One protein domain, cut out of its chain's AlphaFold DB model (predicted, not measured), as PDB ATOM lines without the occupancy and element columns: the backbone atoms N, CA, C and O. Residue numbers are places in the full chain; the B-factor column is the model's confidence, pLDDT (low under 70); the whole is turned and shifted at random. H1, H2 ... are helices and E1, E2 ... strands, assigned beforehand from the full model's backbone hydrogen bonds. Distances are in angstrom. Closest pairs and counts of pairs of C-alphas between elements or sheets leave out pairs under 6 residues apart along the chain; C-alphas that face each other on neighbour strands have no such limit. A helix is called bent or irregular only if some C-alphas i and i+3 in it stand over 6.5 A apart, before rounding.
ATOM      1  N   VAL A 184      84.651  91.302 233.639       97.75
ATOM      2  CA  VAL A 184      83.915  90.100 233.237       97.75
ATOM      3  C   VAL A 184      83.208  90.395 231.929       97.75
ATOM      4  O   VAL A 184      82.364  91.287 231.880       97.75
ATOM      5  N   TYR A 185      83.515  89.627 230.893       96.50
ATOM      6  CA  TYR A 185      82.853  89.707 229.596       96.50
ATOM      7  C   TYR A 185      81.772  88.640 229.520       96.50
ATOM      8  O   TYR A 185      82.032  87.475 229.840       96.50
ATOM      9  N   PHE A 186      80.571  89.024 229.091       96.56
ATOM     10  CA  PHE A 186      79.451  88.108 228.915       96.56
ATOM     11  C   PHE A 186      79.165  87.834 227.431       96.56
ATOM     12  O   PHE A 186      79.399  88.696 226.586       96.56
ATOM     13  N   GLY A 187      78.620  86.651 227.140       93.81
ATOM     14  CA  GLY A 187      78.277  86.186 225.795       93.81
ATOM     15  C   GLY A 187      79.266  85.170 225.238       93.81
ATOM     16  O   GLY A 187      79.787  84.330 225.977       93.81
ATOM     17  N   GLU A 188      79.508  85.251 223.936       90.44
ATOM     18  CA  GLU A 188      80.568  84.521 223.240       90.44
ATOM     19  C   GLU A 188      81.704  85.479 222.842       90.44
ATOM     20  O   GLU A 188      81.920  86.528 223.462       90.44
ATOM     21  N   THR A 189      82.505  85.096 221.849       86.12
ATOM     22  CA  THR A 189      83.599  85.945 221.386       86.12
ATOM     23  C   THR A 189      83.066  87.157 220.626       86.12
ATOM     24  O   THR A 189      81.987  87.123 220.037       86.12
ATOM     25  N   TRP A 190      83.854  88.233 220.603       84.06
ATOM     26  CA  TRP A 190      83.509  89.449 219.867       84.06
ATOM     27  C   TRP A 190      83.183  89.193 218.388       84.06
ATOM     28  O   TRP A 190      82.279  89.826 217.858       84.06
ATOM     29  N   ASP A 191      83.894  88.269 217.726       82.75
ATOM     30  CA  ASP A 191      83.668  87.943 216.310       82.75
ATOM     31  C   ASP A 191      82.318  87.241 216.083       82.75
ATOM     32  O   ASP A 191      81.687  87.444 215.043       82.75
ATOM     33  N   ASP A 192      81.884  86.421 217.044       85.19
ATOM     34  CA  ASP A 192      80.660  85.624 216.935       85.19
ATOM     35  C   ASP A 192      79.408  86.460 217.240       85.19
ATOM     36  O   ASP A 192      78.389  86.302 216.566       85.19
ATOM     37  N   GLU A 193      79.503  87.390 218.201       84.81
ATOM     38  CA  GLU A 193      78.368  88.192 218.687       84.81
ATOM     39  C   GLU A 193      78.432  89.685 218.314       84.81
ATOM     40  O   GLU A 193      77.686  90.509 218.845       84.81
ATOM     41  N   TYR A 194      79.304  90.051 217.368       86.56
ATOM     42  CA  TYR A 194      79.597  91.441 216.989       86.56
ATOM     43  C   TYR A 194      78.356  92.330 216.803       86.56
ATOM     44  O   TYR A 194      78.351  93.485 217.214       86.56
ATOM     45  N   ALA A 195      77.311  91.831 216.145       89.75
ATOM     46  CA  ALA A 195      76.140  92.633 215.785       89.75
ATOM     47  C   ALA A 195      74.933  92.397 216.703       89.75
ATOM     48  O   ALA A 195      73.864  92.936 216.440       89.75
ATOM     49  N   ASP A 196      75.070  91.582 217.745       90.81
ATOM     50  CA  ASP A 196      73.902  91.029 218.427       90.81
ATOM     51  C   ASP A 196      73.162  92.054 219.265       90.81
ATOM     52  O   ASP A 196      71.944  92.143 219.171       90.81
ATOM     53  N   ILE A 197      73.879  92.858 220.053       92.56
ATOM     54  CA  ILE A 197      73.246  93.916 220.848       92.56
ATOM     55  C   ILE A 197      72.568  94.926 219.917       92.56
ATOM     56  O   ILE A 197      71.409  95.279 220.137       92.56
ATOM     57  N   GLU A 198      73.260  95.337 218.852       93.00
ATOM     58  CA  GLU A 198      72.711  96.271 217.868       93.00
ATOM     59  C   GLU A 198      71.443  95.709 217.223       93.00
ATOM     60  O   GLU A 198      70.384  96.327 217.279       93.00
ATOM     61  N   TYR A 199      71.508  94.506 216.665       92.62
ATOM     62  CA  TYR A 199      70.373  93.912 215.978       92.62
ATOM     63  C   TYR A 199      69.229  93.596 216.952       92.62
ATOM     64  O   TYR A 199      68.105  94.065 216.774       92.62
ATOM     65  N   ASP A 200      69.506  92.836 218.013       93.50
ATOM     66  CA  ASP A 200      68.474  92.260 218.876       93.50
ATOM     67  C   ASP A 200      67.845  93.270 219.848       93.50
ATOM     68  O   ASP A 200      66.729  93.004 220.311       93.50
ATOM     69  N   PHE A 201      68.522  94.384 220.168       94.88
ATOM     70  CA  PHE A 201      68.046  95.394 221.128       94.88
ATOM     71  C   PHE A 201      67.941  96.816 220.591       94.88
ATOM     72  O   PHE A 201      67.134  97.557 221.148       94.88
ATOM     73  N   ILE A 202      68.691  97.209 219.557       94.25
ATOM     74  CA  ILE A 202      68.629  98.571 219.005       94.25
ATOM     75  C   ILE A 202      67.742  98.603 217.761       94.25
ATOM     76  O   ILE A 202      66.696  99.251 217.774       94.25
ATOM     77  N   GLU A 203      68.099  97.864 216.709       93.81
ATOM     78  CA  GLU A 203      67.358  97.856 215.441       93.81
ATOM     79  C   GLU A 203      65.961  97.254 215.592       93.81
ATOM     80  O   GLU A 203      64.997  97.771 215.026       93.81
ATOM     81  N   MET A 204      65.837  96.164 216.356       94.12
ATOM     82  CA  MET A 204      64.551  95.494 216.540       94.12
ATOM     83  C   MET A 204      63.652  96.172 217.578       94.12
ATOM     84  O   MET A 204      62.481  95.828 217.614       94.12
ATOM     85  N   PHE A 205      64.124  97.119 218.402       94.94
ATOM     86  CA  PHE A 205      63.402  97.581 219.607       94.94
ATOM     87  C   PHE A 205      61.935  97.984 219.373       94.94
ATOM     88  O   PHE A 205      61.055  97.636 220.164       94.94
ATOM     89  N   ASP A 206      61.677  98.707 218.279       93.25
ATOM     90  CA  ASP A 206      60.343  99.185 217.893       93.25
ATOM     91  C   ASP A 206      59.585  98.204 216.974       93.25
ATOM     92  O   ASP A 206      58.417  98.430 216.633       93.25
ATOM     93  N   GLU A 207      60.224  97.105 216.574       95.06
ATOM     94  CA  GLU A 207      59.646  96.077 215.719       95.06
ATOM     95  C   GLU A 207      58.881  95.025 216.543       95.06
ATOM     96  O   GLU A 207      59.290  94.654 217.649       95.06
ATOM     97  N   PRO A 208      57.773  94.465 216.015       90.25
ATOM     98  CA  PRO A 208      57.000  93.435 216.714       90.25
ATOM     99  C   PRO A 208      57.829  92.208 217.109       90.25
ATOM    100  O   PRO A 208      57.542  91.569 218.124       90.25
ATOM    101  N   ASP A 209      58.853  91.901 216.310       91.12
ATOM    102  CA  ASP A 209      59.699  90.727 216.476       91.12
ATOM    103  C   ASP A 209      60.585  90.818 217.733       91.12
ATOM    104  O   ASP A 209      60.979  89.775 218.253       91.12
ATOM    105  N   PHE A 210      60.818  92.014 218.298       95.00
ATOM    106  CA  PHE A 210      61.592  92.194 219.537       95.00
ATOM    107  C   PHE A 210      61.032  91.398 220.713       95.00
ATOM    108  O   PHE A 210      61.790  90.795 221.472       95.00
ATOM    109  N   LEU A 211      59.704  91.376 220.848       93.25
ATOM    110  CA  LEU A 211      59.014  90.680 221.936       93.25
ATOM    111  C   LEU A 211      58.941  89.167 221.716       93.25
ATOM    112  O   LEU A 211      58.725  88.411 222.657       93.25
ATOM    113  N   THR A 212      59.089  88.717 220.470       89.31
ATOM    114  CA  THR A 212      59.009  87.297 220.102       89.31
ATOM    115  C   THR A 212      60.364  86.689 219.766       89.31
ATOM    116  O   THR A 212      60.414  85.533 219.351       89.31
ATOM    117  N   ASN A 213      61.452  87.447 219.913       87.69
ATOM    118  CA  ASN A 213      62.797  86.960 219.663       87.69
ATOM    119  C   ASN A 213      63.123  85.840 220.663       87.69
ATOM    120  O   ASN A 213      63.138  86.051 221.874       87.69
ATOM    121  N   GLU A 214      63.339  84.628 220.150       84.31
ATOM    122  CA  GLU A 214      63.623  83.442 220.968       84.31
ATOM    123  C   GLU A 214      65.101  83.344 221.374       84.31
ATOM    124  O   GLU A 214      65.475  82.451 222.143       84.31
ATOM    125  N   ARG A 215      65.962  84.231 220.859       86.31
ATOM    126  CA  ARG A 215      67.377  84.254 221.213       86.31
ATOM    127  C   ARG A 215      67.548  84.738 222.650       86.31
ATOM    128  O   ARG A 215      67.055  85.795 223.024       86.31
ATOM    129  N   ASN A 216      68.291  83.973 223.444       86.44
ATOM    130  CA  ASN A 216      68.624  84.330 224.819       86.44
ATOM    131  C   ASN A 216      70.002  84.999 224.863       86.44
ATOM    132  O   ASN A 216      71.019  84.310 224.932       86.44
ATOM    133  N   THR A 217      70.026  86.327 224.782       93.44
ATOM    134  CA  THR A 217      71.266  87.120 224.805       93.44
ATOM    135  C   THR A 217      71.785  87.333 226.237       93.44
ATOM    136  O   THR A 217      71.038  87.139 227.206       93.44
ATOM    137  N   PRO A 218      73.028  87.817 226.422       95.94
ATOM    138  CA  PRO A 218      73.505  88.272 227.729       95.94
ATOM    139  C   PRO A 218      72.625  89.349 228.383       95.94
ATOM    140  O   PRO A 218      72.494  89.369 229.608       95.94
ATOM    141  N   ILE A 219      71.974  90.214 227.597       97.06
ATOM    142  CA  ILE A 219      71.055  91.237 228.119       97.06
ATOM    143  C   ILE A 219      69.754  90.589 228.609       97.06
ATOM    144  O   ILE A 219      69.256  90.949 229.677       97.06
ATOM    145  N   ASP A 220      69.229  89.591 227.889       96.69
ATOM    146  CA  ASP A 220      68.073  88.809 228.348       96.69
ATOM    147  C   ASP A 220      68.381  88.086 229.660       96.69
ATOM    148  O   ASP A 220      67.581  88.146 230.597       96.69
ATOM    149  N   TRP A 221      69.562  87.468 229.762       97.19
ATOM    150  CA  TRP A 221      70.046  86.877 231.008       97.19
ATOM    151  C   TRP A 221      70.097  87.916 232.136       97.19
ATOM    152  O   TRP A 221      69.531  87.685 233.208       97.19
ATOM    153  N   LEU A 222      70.690  89.090 231.895       98.19
ATOM    154  CA  LEU A 222      70.778  90.151 232.896       98.19
ATOM    155  C   LEU A 222      69.385  90.587 233.376       98.19
ATOM    156  O   LEU A 222      69.132  90.604 234.582       98.19
ATOM    157  N   MET A 223      68.450  90.853 232.460       98.00
ATOM    158  CA  MET A 223      67.066  91.201 232.805       98.00
ATOM    159  C   MET A 223      66.383  90.102 233.627       98.00
ATOM    160  O   MET A 223      65.752  90.399 234.646       98.00
ATOM    161  N   GLN A 224      66.549  88.832 233.248       97.12
ATOM    162  CA  GLN A 224      65.967  87.697 233.968       97.12
ATOM    163  C   GLN A 224      66.483  87.607 235.410       97.12
ATOM    164  O   GLN A 224      65.679  87.404 236.327       97.12
ATOM    165  N   THR A 225      67.783  87.834 235.651       97.38
ATOM    166  CA  THR A 225      68.343  87.852 237.022       97.38
ATOM    167  C   THR A 225      67.709  88.944 237.887       97.38
ATOM    168  O   THR A 225      67.499  88.760 239.089       97.38
ATOM    169  N   GLN A 226      67.309  90.055 237.267       98.06
ATOM    170  CA  GLN A 226      66.624  91.167 237.923       98.06
ATOM    171  C   GLN A 226      65.093  90.987 237.971       98.06
ATOM    172  O   GLN A 226      64.401  91.745 238.654       98.06
ATOM    173  N   SER A 227      64.568  89.892 237.405       97.81
ATOM    174  CA  SER A 227      63.140  89.547 237.296       97.81
ATOM    175  C   SER A 227      62.343  90.413 236.312       97.81
ATOM    176  O   SER A 227      61.175  90.710 236.566       97.81
ATOM    177  N   TYR A 228      62.967  90.783 235.195       98.19
ATOM    178  CA  TYR A 228      62.375  91.560 234.107       98.19
ATOM    179  C   TYR A 228      62.398  90.804 232.773       98.19
ATOM    180  O   TYR A 228      63.120  89.820 232.610       98.19
ATOM    181  N   THR A 229      61.591  91.278 231.822       96.94
ATOM    182  CA  THR A 229      61.502  90.770 230.444       96.94
ATOM    183  C   THR A 229      61.638  91.909 229.429       96.94
ATOM    184  O   THR A 229      61.642  93.086 229.796       96.94
ATOM    185  N   ARG A 230      61.689  91.579 228.133       96.75
ATOM    186  CA  ARG A 230      61.702  92.569 227.045       96.75
ATOM    187  C   ARG A 230      60.458  93.465 227.034       96.75
ATOM    188  O   ARG A 230      60.579  94.670 226.832       96.75
ATOM    189  N   GLU A 231      59.272  92.924 227.329       96.75
ATOM    190  CA  GLU A 231      58.040  93.721 227.466       96.75
ATOM    191  C   GLU A 231      58.176  94.795 228.549       96.75
ATOM    192  O   GLU A 231      57.641  95.901 228.425       96.75
ATOM    193  N   ASP A 232      58.901  94.469 229.618       98.00
ATOM    194  CA  ASP A 232      59.120  95.378 230.730       98.00
ATOM    195  C   ASP A 232      60.074  96.502 230.349       98.00
ATOM    196  O   ASP A 232      59.812  97.655 230.699       98.00
ATOM    197  N   LEU A 233      61.109  96.185 229.568       97.81
ATOM    198  CA  LEU A 233      62.016  97.172 228.997       97.81
ATOM    199  C   LEU A 233      61.290  98.128 228.038       97.81
ATOM    200  O   LEU A 233      61.551  99.325 228.097       97.81
ATOM    201  N   VAL A 234      60.337  97.660 227.220       97.12
ATOM    202  CA  VAL A 234      59.532  98.511 226.310       97.12
ATOM    203  C   VAL A 234      58.542  99.405 227.064       97.12
ATOM    204  O   VAL A 234      58.234 100.517 226.622       97.12
ATOM    205  N   SER A 235      58.065  98.979 228.233       97.81
ATOM    206  CA  SER A 235      57.098  99.743 229.020       97.81
ATOM    207  C   SER A 235      57.720 100.983 229.671       97.81
ATOM    208  O   SER A 235      58.394 100.901 230.696       97.81
ATOM    209  N   GLU A 236      57.401 102.170 229.144       97.31
ATOM    210  CA  GLU A 236      57.799 103.454 229.744       97.31
ATOM    211  C   GLU A 236      57.409 103.585 231.223       97.31
ATOM    212  O   GLU A 236      58.129 104.201 232.008       97.31
ATOM    213  N   GLU A 237      56.242 103.057 231.602       98.06
ATOM    214  CA  GLU A 237      55.781 103.085 232.989       98.06
ATOM    215  C   GLU A 237      56.691 102.235 233.880       98.06
ATOM    216  O   GLU A 237      57.036 102.666 234.981       98.06
ATOM    217  N   LYS A 238      57.104 101.049 233.414       98.06
ATOM    218  CA  LYS A 238      58.023 100.194 234.171       98.06
ATOM    219  C   LYS A 238      59.421 100.784 234.228       98.06
ATOM    220  O   LYS A 238      59.973 100.814 235.325       98.06
ATOM    221  N   ARG A 239      59.934 101.331 233.117       98.06
ATOM    222  CA  ARG A 239      61.212 102.061 233.102       98.06
ATOM    223  C   ARG A 239      61.218 103.133 234.187       98.06
ATOM    224  O   ARG A 239      61.992 103.028 235.121       98.06
ATOM    225  N   LYS A 240      60.237 104.042 234.198       97.44
ATOM    226  CA  LYS A 240      60.130 105.125 235.204       97.44
ATOM    227  C   LYS A 240      60.072 104.661 236.670       97.44
ATOM    228  O   LYS A 240      60.299 105.479 237.557       97.44
ATOM    229  N   ASN A 241      59.729 103.400 236.934       97.81
ATOM    230  CA  ASN A 241      59.575 102.851 238.282       97.81
ATOM    231  C   ASN A 241      60.684 101.858 238.686       97.81
ATOM    232  O   ASN A 241      60.678 101.409 239.831       97.81
ATOM    233  N   SER A 242      61.606 101.509 237.783       98.44
ATOM    234  CA  SER A 242      62.723 100.589 238.029       98.44
ATOM    235  C   SER A 242      64.038 101.274 237.688       98.44
ATOM    236  O   SER A 242      64.218 101.780 236.579       98.44
ATOM    237  N   VAL A 243      64.968 101.273 238.643       98.38
ATOM    238  CA  VAL A 243      66.295 101.864 238.423       98.38
ATOM    239  C   VAL A 243      67.095 101.035 237.420       98.38
ATOM    240  O   VAL A 243      67.742 101.599 236.541       98.38
ATOM    241  N   PHE A 244      66.937  99.709 237.466       98.75
ATOM    242  CA  PHE A 244      67.567  98.797 236.521       98.75
ATOM    243  C   PHE A 244      67.071  99.018 235.091       98.75
ATOM    244  O   PHE A 244      67.873  99.233 234.190       98.75
ATOM    245  N   LEU A 245      65.751  99.025 234.866       98.75
ATOM    246  CA  LEU A 245      65.218  99.229 233.514       98.75
ATOM    247  C   LEU A 245      65.497 100.635 232.972       98.75
ATOM    248  O   LEU A 245      65.649 100.788 231.764       98.75
ATOM    249  N   THR A 246      65.531 101.654 233.839       98.56
ATOM    250  CA  THR A 246      65.902 103.019 233.434       98.56
ATOM    251  C   THR A 246      67.338 103.045 232.930       98.56
ATOM    252  O   THR A 246      67.567 103.402 231.781       98.56
ATOM    253  N   THR A 247      68.283 102.607 233.759       98.50
ATOM    254  CA  THR A 247      69.717 102.682 233.445       98.50
ATOM    255  C   THR A 247      70.128 101.733 232.317       98.50
ATOM    256  O   THR A 247      70.938 102.112 231.479       98.50
ATOM    257  N   LEU A 248      69.516 100.545 232.212       98.44
ATOM    258  CA  LEU A 248      69.699  99.659 231.056       98.44
ATOM    259  C   LEU A 248      69.230 100.324 229.755       98.44
ATOM    260  O   LEU A 248      69.906 100.221 228.737       98.44
ATOM    261  N   TYR A 249      68.079 101.002 229.773       97.94
ATOM    262  CA  TYR A 249      67.582 101.714 228.596       97.94
ATOM    263  C   TYR A 249      68.491 102.890 228.216       97.94
ATOM    264  O   TYR A 249      68.798 103.063 227.042       97.94
ATOM    265  N   GLU A 250      68.957 103.668 229.194       97.31
ATOM    266  CA  GLU A 250      69.906 104.764 228.958       97.31
ATOM    267  C   GLU A 250      71.206 104.237 228.326       97.31
ATOM    268  O   GLU A 250      71.663 104.772 227.320       97.31
ATOM    269  N   GLU A 251      71.765 103.134 228.832       96.56
ATOM    270  CA  GLU A 251      72.956 102.477 228.268       96.56
ATOM    271  C   GLU A 251      72.760 101.969 226.836       96.56
ATOM    272  O   GLU A 251      73.707 102.003 226.050       96.56
ATOM    273  N   LEU A 252      71.542 101.546 226.489       96.50
ATOM    274  CA  LEU A 252      71.199 101.109 225.137       96.50
ATOM    275  C   LEU A 252      71.056 102.277 224.147       96.50
ATOM    276  O   LEU A 252      71.447 102.135 222.994       96.50
ATOM    277  N   PHE A 253      70.496 103.418 224.566       95.75
ATOM    278  CA  PHE A 253      70.019 104.440 223.618       95.75
ATOM    279  C   PHE A 253      70.603 105.848 223.796       95.75
ATOM    280  O   PHE A 253      70.566 106.635 222.848       95.75
ATOM    281  N   ASP A 254      71.146 106.190 224.968       94.38
ATOM    282  CA  ASP A 254      71.469 107.581 225.317       94.38
ATOM    283  C   ASP A 254      72.977 107.897 225.322       94.38
ATOM    284  O   ASP A 254      73.355 109.068 225.211       94.38
ATOM    285  N   TYR A 255      73.854 106.889 225.424       89.88
ATOM    286  CA  TYR A 255      75.308 107.108 225.519       89.88
ATOM    287  C   TYR A 255      76.020 107.181 224.164       89.88
ATOM    288  O   TYR A 255      76.874 108.052 223.968       89.88
ATOM    289  N   MET A 256      75.695 106.291 223.225       87.31
ATOM    290  CA  MET A 256      76.326 106.254 221.905       87.31
ATOM    291  C   MET A 256      75.352 105.829 220.807       87.31
ATOM    292  O   MET A 256      74.338 105.194 221.069       87.31
ATOM    293  N   ASN A 257      75.661 106.215 219.567       84.44
ATOM    294  CA  ASN A 257      74.903 105.776 218.398       84.44
ATOM    295  C   ASN A 257      75.475 104.444 217.914       84.44
ATOM    296  O   ASN A 257      76.596 104.441 217.399       84.44
ATOM    297  N   GLY A 258      74.687 103.381 218.031       85.88
ATOM    298  CA  GLY A 258      75.079 102.029 217.650       85.88
ATOM    299  C   GLY A 258      75.938 101.352 218.719       85.88
ATOM    300  O   GLY A 258      76.774 101.995 219.356       85.88
ATOM    301  N   LEU A 259      75.719 100.059 218.922       92.81
ATOM    302  CA  LEU A 259      76.417  99.197 219.874       92.81
ATOM    303  C   LEU A 259      77.118  98.025 219.179       92.81
ATOM    304  O   LEU A 259      77.471  97.042 219.835       92.81
ATOM    305  N   GLU A 260      77.371  98.118 217.870       90.94
ATOM    306  CA  GLU A 260      78.125  97.083 217.169       90.94
ATOM    307  C   GLU A 260      79.521  96.883 217.785       90.94
ATOM    308  O   GLU A 260      80.293  97.813 218.052       90.94
ATOM    309  N   GLY A 261      79.847  95.619 218.022       89.75
ATOM    310  CA  GLY A 261      81.069  95.162 218.658       89.75
ATOM    311  C   GLY A 261      81.140  95.433 220.159       89.75
ATOM    312  O   GLY A 261      82.193  95.192 220.752       89.75
ATOM    313  N   CYS A 262      80.086  95.953 220.789       93.94
ATOM    314  CA  CYS A 262      80.030  96.020 222.243       93.94
ATOM    315  C   CYS A 262      79.614  94.666 222.826       93.94
ATOM    316  O   CYS A 262      78.748  93.982 222.287       93.94
ATOM    317  N   GLN A 263      80.193  94.313 223.969       95.12
ATOM    318  CA  GLN A 263      79.730  93.214 224.811       95.12
ATOM    319  C   GLN A 263      79.158  93.773 226.107       95.12
ATOM    320  O   GLN A 263      79.585  94.828 226.583       95.12
ATOM    321  N   LEU A 264      78.214  93.042 226.701       97.25
ATOM    322  CA  LEU A 264      77.854  93.271 228.092       97.25
ATOM    323  C   LEU A 264      79.064  92.920 228.957       97.25
ATOM    324  O   LEU A 264      79.612  91.820 228.848       97.25
ATOM    325  N   ILE A 265      79.442  93.838 229.838       97.62
ATOM    326  CA  ILE A 265      80.521  93.631 230.794       97.62
ATOM    327  C   ILE A 265      80.089  93.973 232.216       97.62
ATOM    328  O   ILE A 265      79.146  94.738 232.434       97.62
ATOM    329  N   ALA A 266      80.817  93.419 233.182       98.00
ATOM    330  CA  ALA A 266      80.795  93.855 234.570       98.00
ATOM    331  C   ALA A 266      82.208  94.179 235.043       98.00
ATOM    332  O   ALA A 266      83.153  93.494 234.651       98.00
ATOM    333  N   ILE A 267      82.324  95.147 235.952       96.94
ATOM    334  CA  ILE A 267      83.595  95.506 236.597       96.94
ATOM    335  C   ILE A 267      83.460  95.341 238.117       96.94
ATOM    336  O   ILE A 267      83.128  96.300 238.825       96.94
ATOM    337  N   PRO A 268      83.587  94.109 238.648       96.12
ATOM    338  CA  PRO A 268      83.652  93.888 240.087       96.12
ATOM    339  C   PRO A 268      84.918  94.493 240.707       96.12
ATOM    340  O   PRO A 268      85.977  94.493 240.098       96.12
ATOM    341  N   ASP A 269      84.822  94.923 241.963       93.31
ATOM    342  CA  ASP A 269      85.969  95.324 242.785       93.31
ATOM    343  C   ASP A 269      86.231  94.217 243.817       93.31
ATOM    344  O   ASP A 269      85.415  94.005 244.723       93.31
ATOM    345  N   SER A 270      87.283  93.420 243.606       94.75
ATOM    346  CA  SER A 270      87.602  92.260 244.445       94.75
ATOM    347  C   SER A 270      89.056  91.816 244.301       94.75
ATOM    348  O   SER A 270      89.557  91.642 243.193       94.75
ATOM    349  N   ASP A 271      89.672  91.501 245.435       95.56
ATOM    350  CA  ASP A 271      90.950  90.797 245.585       95.56
ATOM    351  C   ASP A 271      90.769  89.379 246.179       95.56
ATOM    352  O   ASP A 271      91.736  88.664 246.437       95.56
ATOM    353  N   ASP A 272      89.523  88.917 246.356       97.06
ATOM    354  CA  ASP A 272      89.222  87.524 246.707       97.06
ATOM    355  C   ASP A 272      89.475  86.607 245.498       97.06
ATOM    356  O   ASP A 272      88.600  86.350 244.662       97.06
ATOM    357  N   PHE A 273      90.706  86.113 245.395       98.12
ATOM    358  CA  PHE A 273      91.144  85.268 244.285       98.12
ATOM    359  C   PHE A 273      90.398  83.932 244.181       98.12
ATOM    360  O   PHE A 273      90.244  83.397 243.078       98.12
ATOM    361  N   GLU A 274      89.875  83.399 245.288       97.62
ATOM    362  CA  GLU A 274      89.036  82.199 245.239       97.62
ATOM    363  C   GLU A 274      87.661  82.520 244.649       97.62
ATOM    364  O   GLU A 274      87.126  81.738 243.856       97.62
ATOM    365  N   ALA A 275      87.086  83.681 244.975       96.94
ATOM    366  CA  ALA A 275      85.867  84.160 244.330       96.94
ATOM    367  C   ALA A 275      86.077  84.391 242.826       96.94
ATOM    368  O   ALA A 275      85.248  83.950 242.029       96.94
ATOM    369  N   ILE A 276      87.202  84.995 242.431       97.94
ATOM    370  CA  ILE A 276      87.578  85.215 241.023       97.94
ATOM    371  C   ILE A 276      87.721  83.880 240.273       97.94
ATOM    372  O   ILE A 276      87.162  83.709 239.188       97.94
ATOM    373  N   LEU A 277      88.399  82.887 240.851       97.94
ATOM    374  CA  LEU A 277      88.509  81.559 240.237       97.94
ATOM    375  C   LEU A 277      87.150  80.852 240.135       97.94
ATOM    376  O   LEU A 277      86.856  80.152 239.163       97.94
ATOM    377  N   ASN A 278      86.296  81.008 241.145       96.88
ATOM    378  CA  ASN A 278      84.949  80.444 241.112       96.88
ATOM    379  C   ASN A 278      84.047  81.152 240.094       96.88
ATOM    380  O   ASN A 278      83.178  80.495 239.518       96.88
ATOM    381  N   LEU A 279      84.288  82.436 239.819       96.88
ATOM    382  CA  LEU A 279      83.621  83.202 238.771       96.88
ATOM    383  C   LEU A 279      83.909  82.613 237.387       96.88
ATOM    384  O   LEU A 279      82.964  82.256 236.683       96.88
ATOM    385  N   THR A 280      85.179  82.373 237.034       96.38
ATOM    386  CA  THR A 280      85.535  81.743 235.741       96.38
ATOM    387  C   THR A 280      84.959  80.336 235.593       96.38
ATOM    388  O   THR A 280      84.672  79.867 234.490       96.38
ATOM    389  N   ARG A 281      84.777  79.642 236.720       96.12
ATOM    390  CA  ARG A 281      84.271  78.266 236.779       96.12
ATOM    391  C   ARG A 281      82.767  78.169 236.984       96.12
ATOM    392  O   ARG A 281      82.268  77.048 237.072       96.12
ATOM    393  N   ARG A 282      82.054  79.296 237.064       95.75
ATOM    394  CA  ARG A 282      80.598  79.337 237.274       95.75
ATOM    395  C   ARG A 282      80.145  78.584 238.540       95.75
ATOM    396  O   ARG A 282      79.098  77.940 238.569       95.75
ATOM    397  N   LYS A 283      80.948  78.641 239.608       92.56
ATOM    398  CA  LYS A 283      80.737  77.898 240.864       92.56
ATOM    399  C   LYS A 283      79.952  78.702 241.905       92.56
ATOM    400  O   LYS A 283      80.458  78.961 242.993       92.56
ATOM    401  N   ASN A 284      78.702  79.043 241.588       91.56
ATOM    402  CA  ASN A 284      77.740  79.640 242.527       91.56
ATOM    403  C   ASN A 284      78.310  80.842 243.306       91.56
ATOM    404  O   ASN A 284      78.245  80.883 244.538       91.56
ATOM    405  N   ILE A 285      78.920  81.788 242.586       94.75
ATOM    406  CA  ILE A 285      79.497  83.007 243.165       94.75
ATOM    407  C   ILE A 285      78.534  84.180 242.994       94.75
ATOM    408  O   ILE A 285      77.694  84.187 242.099       94.75
ATOM    409  N   LYS A 286      78.636  85.176 243.867       95.75
ATOM    410  CA  LYS A 286      77.731  86.322 243.879       95.75
ATOM    411  C   LYS A 286      78.397  87.553 243.273       95.75
ATOM    412  O   LYS A 286      79.443  87.968 243.763       95.75
ATOM    413  N   ILE A 287      77.746  88.177 242.297       96.75
ATOM    414  CA  ILE A 287      78.040  89.551 241.882       96.75
ATOM    415  C   ILE A 287      77.109  90.475 242.668       96.75
ATOM    416  O   ILE A 287      75.886  90.315 242.654       96.75
ATOM    417  N   ASN A 288      77.690  91.409 243.417       96.62
ATOM    418  CA  ASN A 288      76.916  92.337 244.235       96.62
ATOM    419  C   ASN A 288      76.162  93.322 243.340       96.62
ATOM    420  O   ASN A 288      76.678  93.771 242.323       96.62
ATOM    421  N   LYS A 289      74.981  93.760 243.771       96.69
ATOM    422  CA  LYS A 289      74.185  94.742 243.023       96.69
ATOM    423  C   LYS A 289      74.865  96.104 242.799       96.69
ATOM    424  O   LYS A 289      74.388  96.901 242.009       96.69
ATOM    425  N   GLY A 290      75.919  96.397 243.563       95.19
ATOM    426  CA  GLY A 290      76.720  97.616 243.423       95.19
ATOM    427  C   GLY A 290      77.861  97.493 242.411       95.19
ATOM    428  O   GLY A 290      78.643  98.425 242.296       95.19
ATOM    429  N   THR A 291      78.001  96.346 241.742       97.25
ATOM    430  CA  THR A 291      78.956  96.160 240.649       97.25
ATOM    431  C   THR A 291      78.507  96.961 239.432       97.25
ATOM    432  O   THR A 291      77.327  96.935 239.089       97.25
ATOM    433  N   ASN A 292      79.450  97.633 238.772       96.25
ATOM    434  CA  ASN A 292      79.173  98.376 237.548       96.25
ATOM    435  C   ASN A 292      78.937  97.406 236.391       96.25
ATOM    436  O   ASN A 292      79.720  96.471 236.201       96.25
ATOM    437  N   PHE A 293      77.886  97.655 235.616       98.25
ATOM    438  CA  PHE A 293      77.560  96.941 234.385       98.25
ATOM    439  C   PHE A 293      77.363  97.942 233.251       98.25
ATOM    440  O   PHE A 293      76.889  99.058 233.469       98.25
ATOM    441  N   GLY A 294      77.679  97.531 232.031       97.38
ATOM    442  CA  GLY A 294      77.405  98.321 230.835       97.38
ATOM    443  C   GLY A 294      77.944  97.657 229.586       97.38
ATOM    444  O   GLY A 294      78.274  96.467 229.595       97.38
ATOM    445  N   PHE A 295      78.025  98.435 228.515       96.69
ATOM    446  CA  PHE A 295      78.466  97.946 227.214       96.69
ATOM    447  C   PHE A 295      79.841  98.485 226.853       96.69
ATOM    448  O   PHE A 295      80.103  99.683 226.972       96.69
ATOM    449  N   PHE A 296      80.722  97.601 226.392       95.31
ATOM    450  CA  PHE A 296      82.078  97.979 226.018       95.31
ATOM    451  C   PHE A 296      82.581  97.201 224.804       95.31
ATOM    452  O   PHE A 296      82.422  95.985 224.701       95.31
ATOM    453  N   ASN A 297      83.216  97.918 223.883       93.19
ATOM    454  CA  ASN A 297      83.875  97.391 222.702       93.19
ATOM    455  C   ASN A 297      85.386  97.323 222.957       93.19
ATOM    456  O   ASN A 297      86.124  98.284 222.709       93.19
ATOM    457  N   ARG A 298      85.846  96.149 223.405       91.50
ATOM    458  CA  ARG A 298      87.268  95.843 223.635       91.50
ATOM    459  C   ARG A 298      88.133  96.083 222.406       91.50
ATOM    460  O   ARG A 298      89.297  96.430 222.541       91.50
ATOM    461  N   ILE A 299      87.599  95.904 221.206       90.81
ATOM    462  CA  ILE A 299      88.391  95.979 219.981       90.81
ATOM    463  C   ILE A 299      88.695  97.427 219.584       90.81
ATOM    464  O   ILE A 299      89.787  97.736 219.093       90.81
ATOM    465  N   HIS A 300      87.740  98.329 219.803       89.50
ATOM    466  CA  HIS A 300      87.852  99.738 219.424       89.50
ATOM    467  C   HIS A 300      88.093 100.686 220.602       89.50
ATOM    468  O   HIS A 300      88.377 101.861 220.367       89.50
ATOM    469  N   GLY A 301      88.045 100.188 221.841       89.75
ATOM    470  CA  GLY A 301      88.302 100.982 223.044       89.75
ATOM    471  C   GLY A 301      87.230 102.040 223.281       89.75
ATOM    472  O   GLY A 301      87.536 103.165 223.672       89.75
ATOM    473  N   SER A 302      85.978 101.701 222.979       88.62
ATOM    474  CA  SER A 302      84.812 102.564 223.167       88.62
ATOM    475  C   SER A 302      83.757 101.833 223.977       88.62
ATOM    476  O   SER A 302      83.571 100.638 223.788       88.62
ATOM    477  N   GLY A 303      83.016 102.538 224.820       87.44
ATOM    478  CA  GLY A 303      81.898 101.958 225.549       87.44
ATOM    479  C   GLY A 303      80.900 103.010 225.992       87.44
ATOM    480  O   GLY A 303      81.078 104.207 225.742       87.44
ATOM    481  N   CYS A 304      79.858 102.527 226.651       91.50
ATOM    482  CA  CYS A 304      78.823 103.335 227.271       91.50
ATOM    483  C   CYS A 304      79.253 103.798 228.676       91.50
ATOM    484  O   CYS A 304      80.439 103.841 229.008       91.50
ATOM    485  N   GLY A 305      78.298 104.221 229.500       92.50
ATOM    486  CA  GLY A 305      78.560 104.826 230.803       92.50
ATOM    487  C   GLY A 305      78.977 103.860 231.909       92.50
ATOM    488  O   GLY A 305      79.339 104.340 232.983       92.50
ATOM    489  N   LEU A 306      78.884 102.542 231.695       94.94
ATOM    490  CA  LEU A 306      79.039 101.518 232.739       94.94
ATOM    491  C   LEU A 306      78.121 101.774 233.946       94.94
ATOM    492  O   LEU A 306      78.507 101.592 235.102       94.94
ATOM    493  N   SER A 307      76.916 102.266 233.657       96.00
ATOM    494  CA  SER A 307      75.982 102.855 234.615       96.00
ATOM    495  C   SER A 307      74.725 102.008 234.853       96.00
ATOM    496  O   SER A 307      73.798 102.490 235.501       96.00
ATOM    497  N   ILE A 308      74.662 100.761 234.365       98.50
ATOM    498  CA  ILE A 308      73.523  99.870 234.643       98.50
ATOM    499  C   ILE A 308      73.497  99.553 236.144       98.50
ATOM    500  O   ILE A 308      74.387  98.883 236.671       98.50
ATOM    501  N   GLU A 309      72.444  99.995 236.830       98.25
ATOM    502  CA  GLU A 309      72.261  99.783 238.263       98.25
ATOM    503  C   GLU A 309      71.408  98.539 238.534       98.25
ATOM    504  O   GLU A 309      70.232  98.471 238.171       98.25
ATOM    505  N   LEU A 310      71.968  97.552 239.235       98.56
ATOM    506  CA  LEU A 310      71.221  96.355 239.614       98.56
ATOM    507  C   LEU A 310      70.324  96.610 240.833       98.56
ATOM    508  O   LEU A 310      70.694  97.264 241.811       98.56
ATOM    509  N   GLU A 311      69.152  95.984 240.842       98.38
ATOM    510  CA  GLU A 311      68.245  96.018 241.992       98.38
ATOM    511  C   GLU A 311      68.529  94.882 242.986       98.38
ATOM    512  O   GLU A 311      68.252  95.003 244.189       98.38
ATOM    513  N   LYS A 312      69.097  93.776 242.494       97.81
ATOM    514  CA  LYS A 312      69.377  92.543 243.235       97.81
ATOM    515  C   LYS A 312      70.771  92.026 242.894       97.81
ATOM    516  O   LYS A 312      71.232  92.160 241.763       97.81
ATOM    517  N   ASP A 313      71.406  91.391 243.878       98.19
ATOM    518  CA  ASP A 313      72.636  90.633 243.650       98.19
ATOM    519  C   ASP A 313      72.377  89.524 242.616       98.19
ATOM    520  O   ASP A 313      71.299  88.919 242.605       98.19
ATOM    521  N   ILE A 314      73.372  89.237 241.779       97.81
ATOM    522  CA  ILE A 314      73.319  88.170 240.776       97.81
ATOM    523  C   ILE A 314      74.068  86.957 241.312       97.81
ATOM    524  O   ILE A 314      75.164  87.076 241.859       97.81
ATOM    525  N   ILE A 315      73.478  85.778 241.139       96.94
ATOM    526  CA  ILE A 315      74.138  84.504 241.409       96.94
ATOM    527  C   ILE A 315      74.631  83.939 240.082       96.94
ATOM    528  O   ILE A 315      73.837  83.710 239.175       96.94
ATOM    529  N   ILE A 316      75.938  83.728 239.984       96.88
ATOM    530  CA  ILE A 316      76.595  83.120 238.834       96.88
ATOM    531  C   ILE A 316      76.566  81.607 238.987       96.88
ATOM    532  O   ILE A 316      77.150  81.056 239.918       96.88
ATOM    533  N   ASP A 317      75.946  80.943 238.026       94.50
ATOM    534  CA  ASP A 317      75.800  79.494 237.947       94.50
ATOM    535  C   ASP A 317      76.247  78.944 236.585       94.50
ATOM    536  O   ASP A 317      76.696  79.682 235.706       94.50
ATOM    537  N   GLU A 318      76.114  77.627 236.401       94.12
ATOM    538  CA  GLU A 318      76.520  76.908 235.186       94.12
ATOM    539  C   GLU A 318      75.875  77.443 233.896       94.12
ATOM    540  O   GLU A 318      76.411  77.205 232.815       94.12
ATOM    541  N   THR A 319      74.753  78.164 233.993       92.31
ATOM    542  CA  THR A 319      74.033  78.744 232.849       92.31
ATOM    543  C   THR A 319      74.399  80.200 232.578       92.31
ATOM    544  O   THR A 319      73.989  80.758 231.562       92.31
ATOM    545  N   SER A 320      75.177  80.822 233.466       96.19
ATOM    546  CA  SER A 320      75.580  82.217 233.321       96.19
ATOM    547  C   SER A 320      76.530  82.383 232.126       96.19
ATOM    548  O   SER A 320      77.524  81.646 232.028       96.19
ATOM    549  N   PRO A 321      76.272  83.351 231.226       96.00
ATOM    550  CA  PRO A 321      76.978  83.490 229.960       96.00
ATOM    551  C   PRO A 321      78.312  84.217 230.152       96.00
ATOM    552  O   PRO A 321      78.568  85.207 229.494       96.00
ATOM    553  N   ILE A 322      79.157  83.793 231.094       96.38
ATOM    554  CA  ILE A 322      80.508  84.356 231.239       96.38
ATOM    555  C   ILE A 322      81.351  83.861 230.063       96.38
ATOM    556  O   ILE A 322      81.519  82.654 229.918       96.38
ATOM    557  N   ASN A 323      81.894  84.765 229.257       95.06
ATOM    558  CA  ASN A 323      82.862  84.438 228.216       95.06
ATOM    559  C   ASN A 323      84.280  84.417 228.799       95.06
ATOM    560  O   ASN A 323      85.000  83.424 228.707       95.06
ATOM    561  N   GLU A 324      84.657  85.515 229.455       95.25
ATOM    562  CA  GLU A 324      86.034  85.784 229.861       95.25
ATOM    563  C   GLU A 324      86.078  86.594 231.161       95.25
ATOM    564  O   GLU A 324      85.170  87.371 231.456       95.25
ATOM    565  N   VAL A 325      87.151  86.413 231.933       97.00
ATOM    566  CA  VAL A 325      87.494  87.249 233.088       97.00
ATOM    567  C   VAL A 325      88.946  87.684 232.933       97.00
ATOM    568  O   VAL A 325      89.823  86.828 232.808       97.00
ATOM    569  N   THR A 326      89.194  88.988 232.969       96.31
ATOM    570  CA  THR A 326      90.538  89.573 232.908       96.31
ATOM    571  C   THR A 326      90.913  90.247 234.210       96.31
ATOM    572  O   THR A 326      90.038  90.785 234.887       96.31
ATOM    573  N   LEU A 327      92.208  90.223 234.539       97.31
ATOM    574  CA  LEU A 327      92.744  90.782 235.789       97.31
ATOM    575  C   LEU A 327      93.693  91.971 235.577       97.31
ATOM    576  O   LEU A 327      94.228  92.510 236.545       97.31
ATOM    577  N   LYS A 328      93.949  92.358 234.322       94.12
ATOM    578  CA  LYS A 328      94.849  93.465 233.982       94.12
ATOM    579  C   LYS A 328      94.202  94.474 233.050       94.12
ATOM    580  O   LYS A 328      93.259  94.154 232.327       94.12
ATOM    581  N   THR A 329      94.785  95.668 233.009       92.69
ATOM    582  CA  THR A 329      94.412  96.683 232.028       92.69
ATOM    583  C   THR A 329      95.062  96.399 230.671       92.69
ATOM    584  O   THR A 329      96.274  96.187 230.568       92.69
ATOM    585  N   TYR A 330      94.266  96.469 229.611       90.44
ATOM    586  CA  TYR A 330      94.708  96.363 228.227       90.44
ATOM    587  C   TYR A 330      94.663  97.729 227.541       90.44
ATOM    588  O   TYR A 330      93.747  98.531 227.726       90.44
ATOM    589  N   ASN A 331      95.696  98.018 226.754       90.12
ATOM    590  CA  ASN A 331      95.793  99.245 225.963       90.12
ATOM    591  C   ASN A 331      96.629  98.984 224.708       90.12
ATOM    592  O   ASN A 331      97.643  99.637 224.436       90.12
ATOM    593  N   ASN A 332      96.233  97.955 223.970       88.75
ATOM    594  CA  ASN A 332      96.825  97.571 222.703       88.75
ATOM    595  C   ASN A 332      95.774  97.656 221.601       88.75
ATOM    596  O   ASN A 332      94.572  97.599 221.825       88.75
ATOM    597  N   SER A 333      96.238  97.840 220.365       85.94
ATOM    598  CA  SER A 333      95.325  97.808 219.228       85.94
ATOM    599  C   SER A 333      94.568  96.482 219.224       85.94
ATOM    600  O   SER A 333      95.215  95.433 219.264       85.94
ATOM    601  N   TRP A 334      93.241  96.565 219.108       85.44
ATOM    602  CA  TRP A 334      92.315  95.426 219.106       85.44
ATOM    603  C   TRP A 334      92.117  94.756 220.471       85.44
ATOM    604  O   TRP A 334      91.589  93.652 220.514       85.44
ATOM    605  N   ASP A 335      92.542  95.391 221.565       89.88
ATOM    606  CA  ASP A 335      92.400  94.850 222.917       89.88
ATOM    607  C   ASP A 335      92.588  95.976 223.949       89.88
ATOM    608  O   ASP A 335      93.699  96.360 224.326       89.88
ATOM    609  N   TYR A 336      91.472  96.587 224.320       92.94
ATOM    610  CA  TYR A 336      91.381  97.684 225.272       92.94
ATOM    611  C   TYR A 336      90.627  97.217 226.516       92.94
ATOM    612  O   TYR A 336      89.728  96.384 226.415       92.94
ATOM    613  N   SER A 337      90.967  97.772 227.675       91.44
ATOM    614  CA  SER A 337      90.136  97.672 228.877       91.44
ATOM    615  C   SER A 337      89.117  98.818 228.951       91.44
ATOM    616  O   SER A 337      89.373  99.868 228.349       91.44
TER     617      SER A 337
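What this domain is: This is residues 184 to 337 of the 338 residues of an uncharacterized protein of Streptococcus sp. (UniProt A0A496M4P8). A small, strongly twisted sheet of four strands, E4 E2 E1 E6, lies in the middle, and a cluster of mostly short helices, H2 to H7, lies to one side of it, with H4 covering E2 and H7 passing beside the edge strand E4. H8 packs by the other edge, near E6, and a second, two-stranded sheet, E3 and E5, has H8 by E3 and H4 by E5. The printed part has 154 residues with eight named helices and six named strands, along the chain E1 H1 H2 H3 H4 H5 H6 H7 E2 H8 E3 E4 E5 E6. Both sheets are antiparallel and the class is mixed, helices and strands. The whole is compact, with a radius of gyration of the C-alphas of 15.0 A and spans of 43 by 34 by 25 A.

How they stand to each other: The larger sheet runs E4, residues 292 to 297, E2, residues 263 to 267, E1, residues 184 to 186, and E6, residues 322 to 326. E4 and E2 are antiparallel at 139 degrees, with N 265 and O 294 at 2.9 A. E2 and E1 are antiparallel at 154 degrees, with N 184 and O 266 at 2.8 A. E1 and E6 are antiparallel at 157 degrees, with N 323 and O 185 at 2.8 A. H4, residues 218 to 226, is on this sheet at a height over the sheet of 10.6 A. It lies only just over E2, with 3 of its C-alphas falling there, and runs along the strands, at 6 degrees to E2 on the local plane. H7, residues 243 to 253, only grazes the sheet with residues 247 to 252; its closest C-alphas to E4 are those of Glu 251 and Gly 294, 6.6 A apart. H8, residues 273 to 280, is on the sheet, and its closest C-alphas to E6 are those of Thr 280 and Val 325, 6.4 A apart. E3, residues 285 to 287, and E5, residues 314 to 316, are antiparallel at 145 degrees, with N 287 and O 314 at 2.8 A. H2, residues 196 to 203, only just touches H7, with 3 pairs of C-alphas within 8 A; the closest are those of Ile 202 and Leu 252, 7.1 A apart, and the lines are about perpendicular at 85 degrees. H5, residues 230 to 234, only just touches H7, with 3 such pairs, and the C-alphas of Leu 233 and Leu 245 are closest at 5.9 A. H3, residues 208 to 212, only just touches H5, again with 3 pairs, closest at Leu 211 and Arg 230, 6.1 A. H6, residues 236 to 241, and H7 touch only at the corner, with the C-alphas of Arg 239 and Thr 246 closest at 4.8 A. H1, residues 190 to 193, is only just not on the larger sheet, with 4 pairs of C-alphas within 10 A. In H4, H5, H6, H7 and H8 every O i to N i+4 pair is within hydrogen-bond range; H2 has 3 of 4, H3 has 0 of 1 but 2 of 2 O i to N i+3 pairs, and H1 is too short for an O i to N i+4 pair.

Where its parts are: E1 begins at C-alpha 184, (83.915, 90.100, 233.237). H7 measures 15.5 A, E4 15.6 A, H4 and E2 12.6 A each, E6 11.4 A and H8 10.8 A. H2 is only just irregular: C-alphas 200 and 203 are 6.7 A apart. E6 ends at C-alpha 326, (90.538, 89.573, 232.908).

The domain as a whole: The two C-alphas farthest apart are those of Pro 208 and Asp 271, at 44.6 A. The printed part has no cut. The link from E4 to E5, residues 298 to 313, is long. The mean pLDDT of the printed part is 94.3, and no printed residue is under 70.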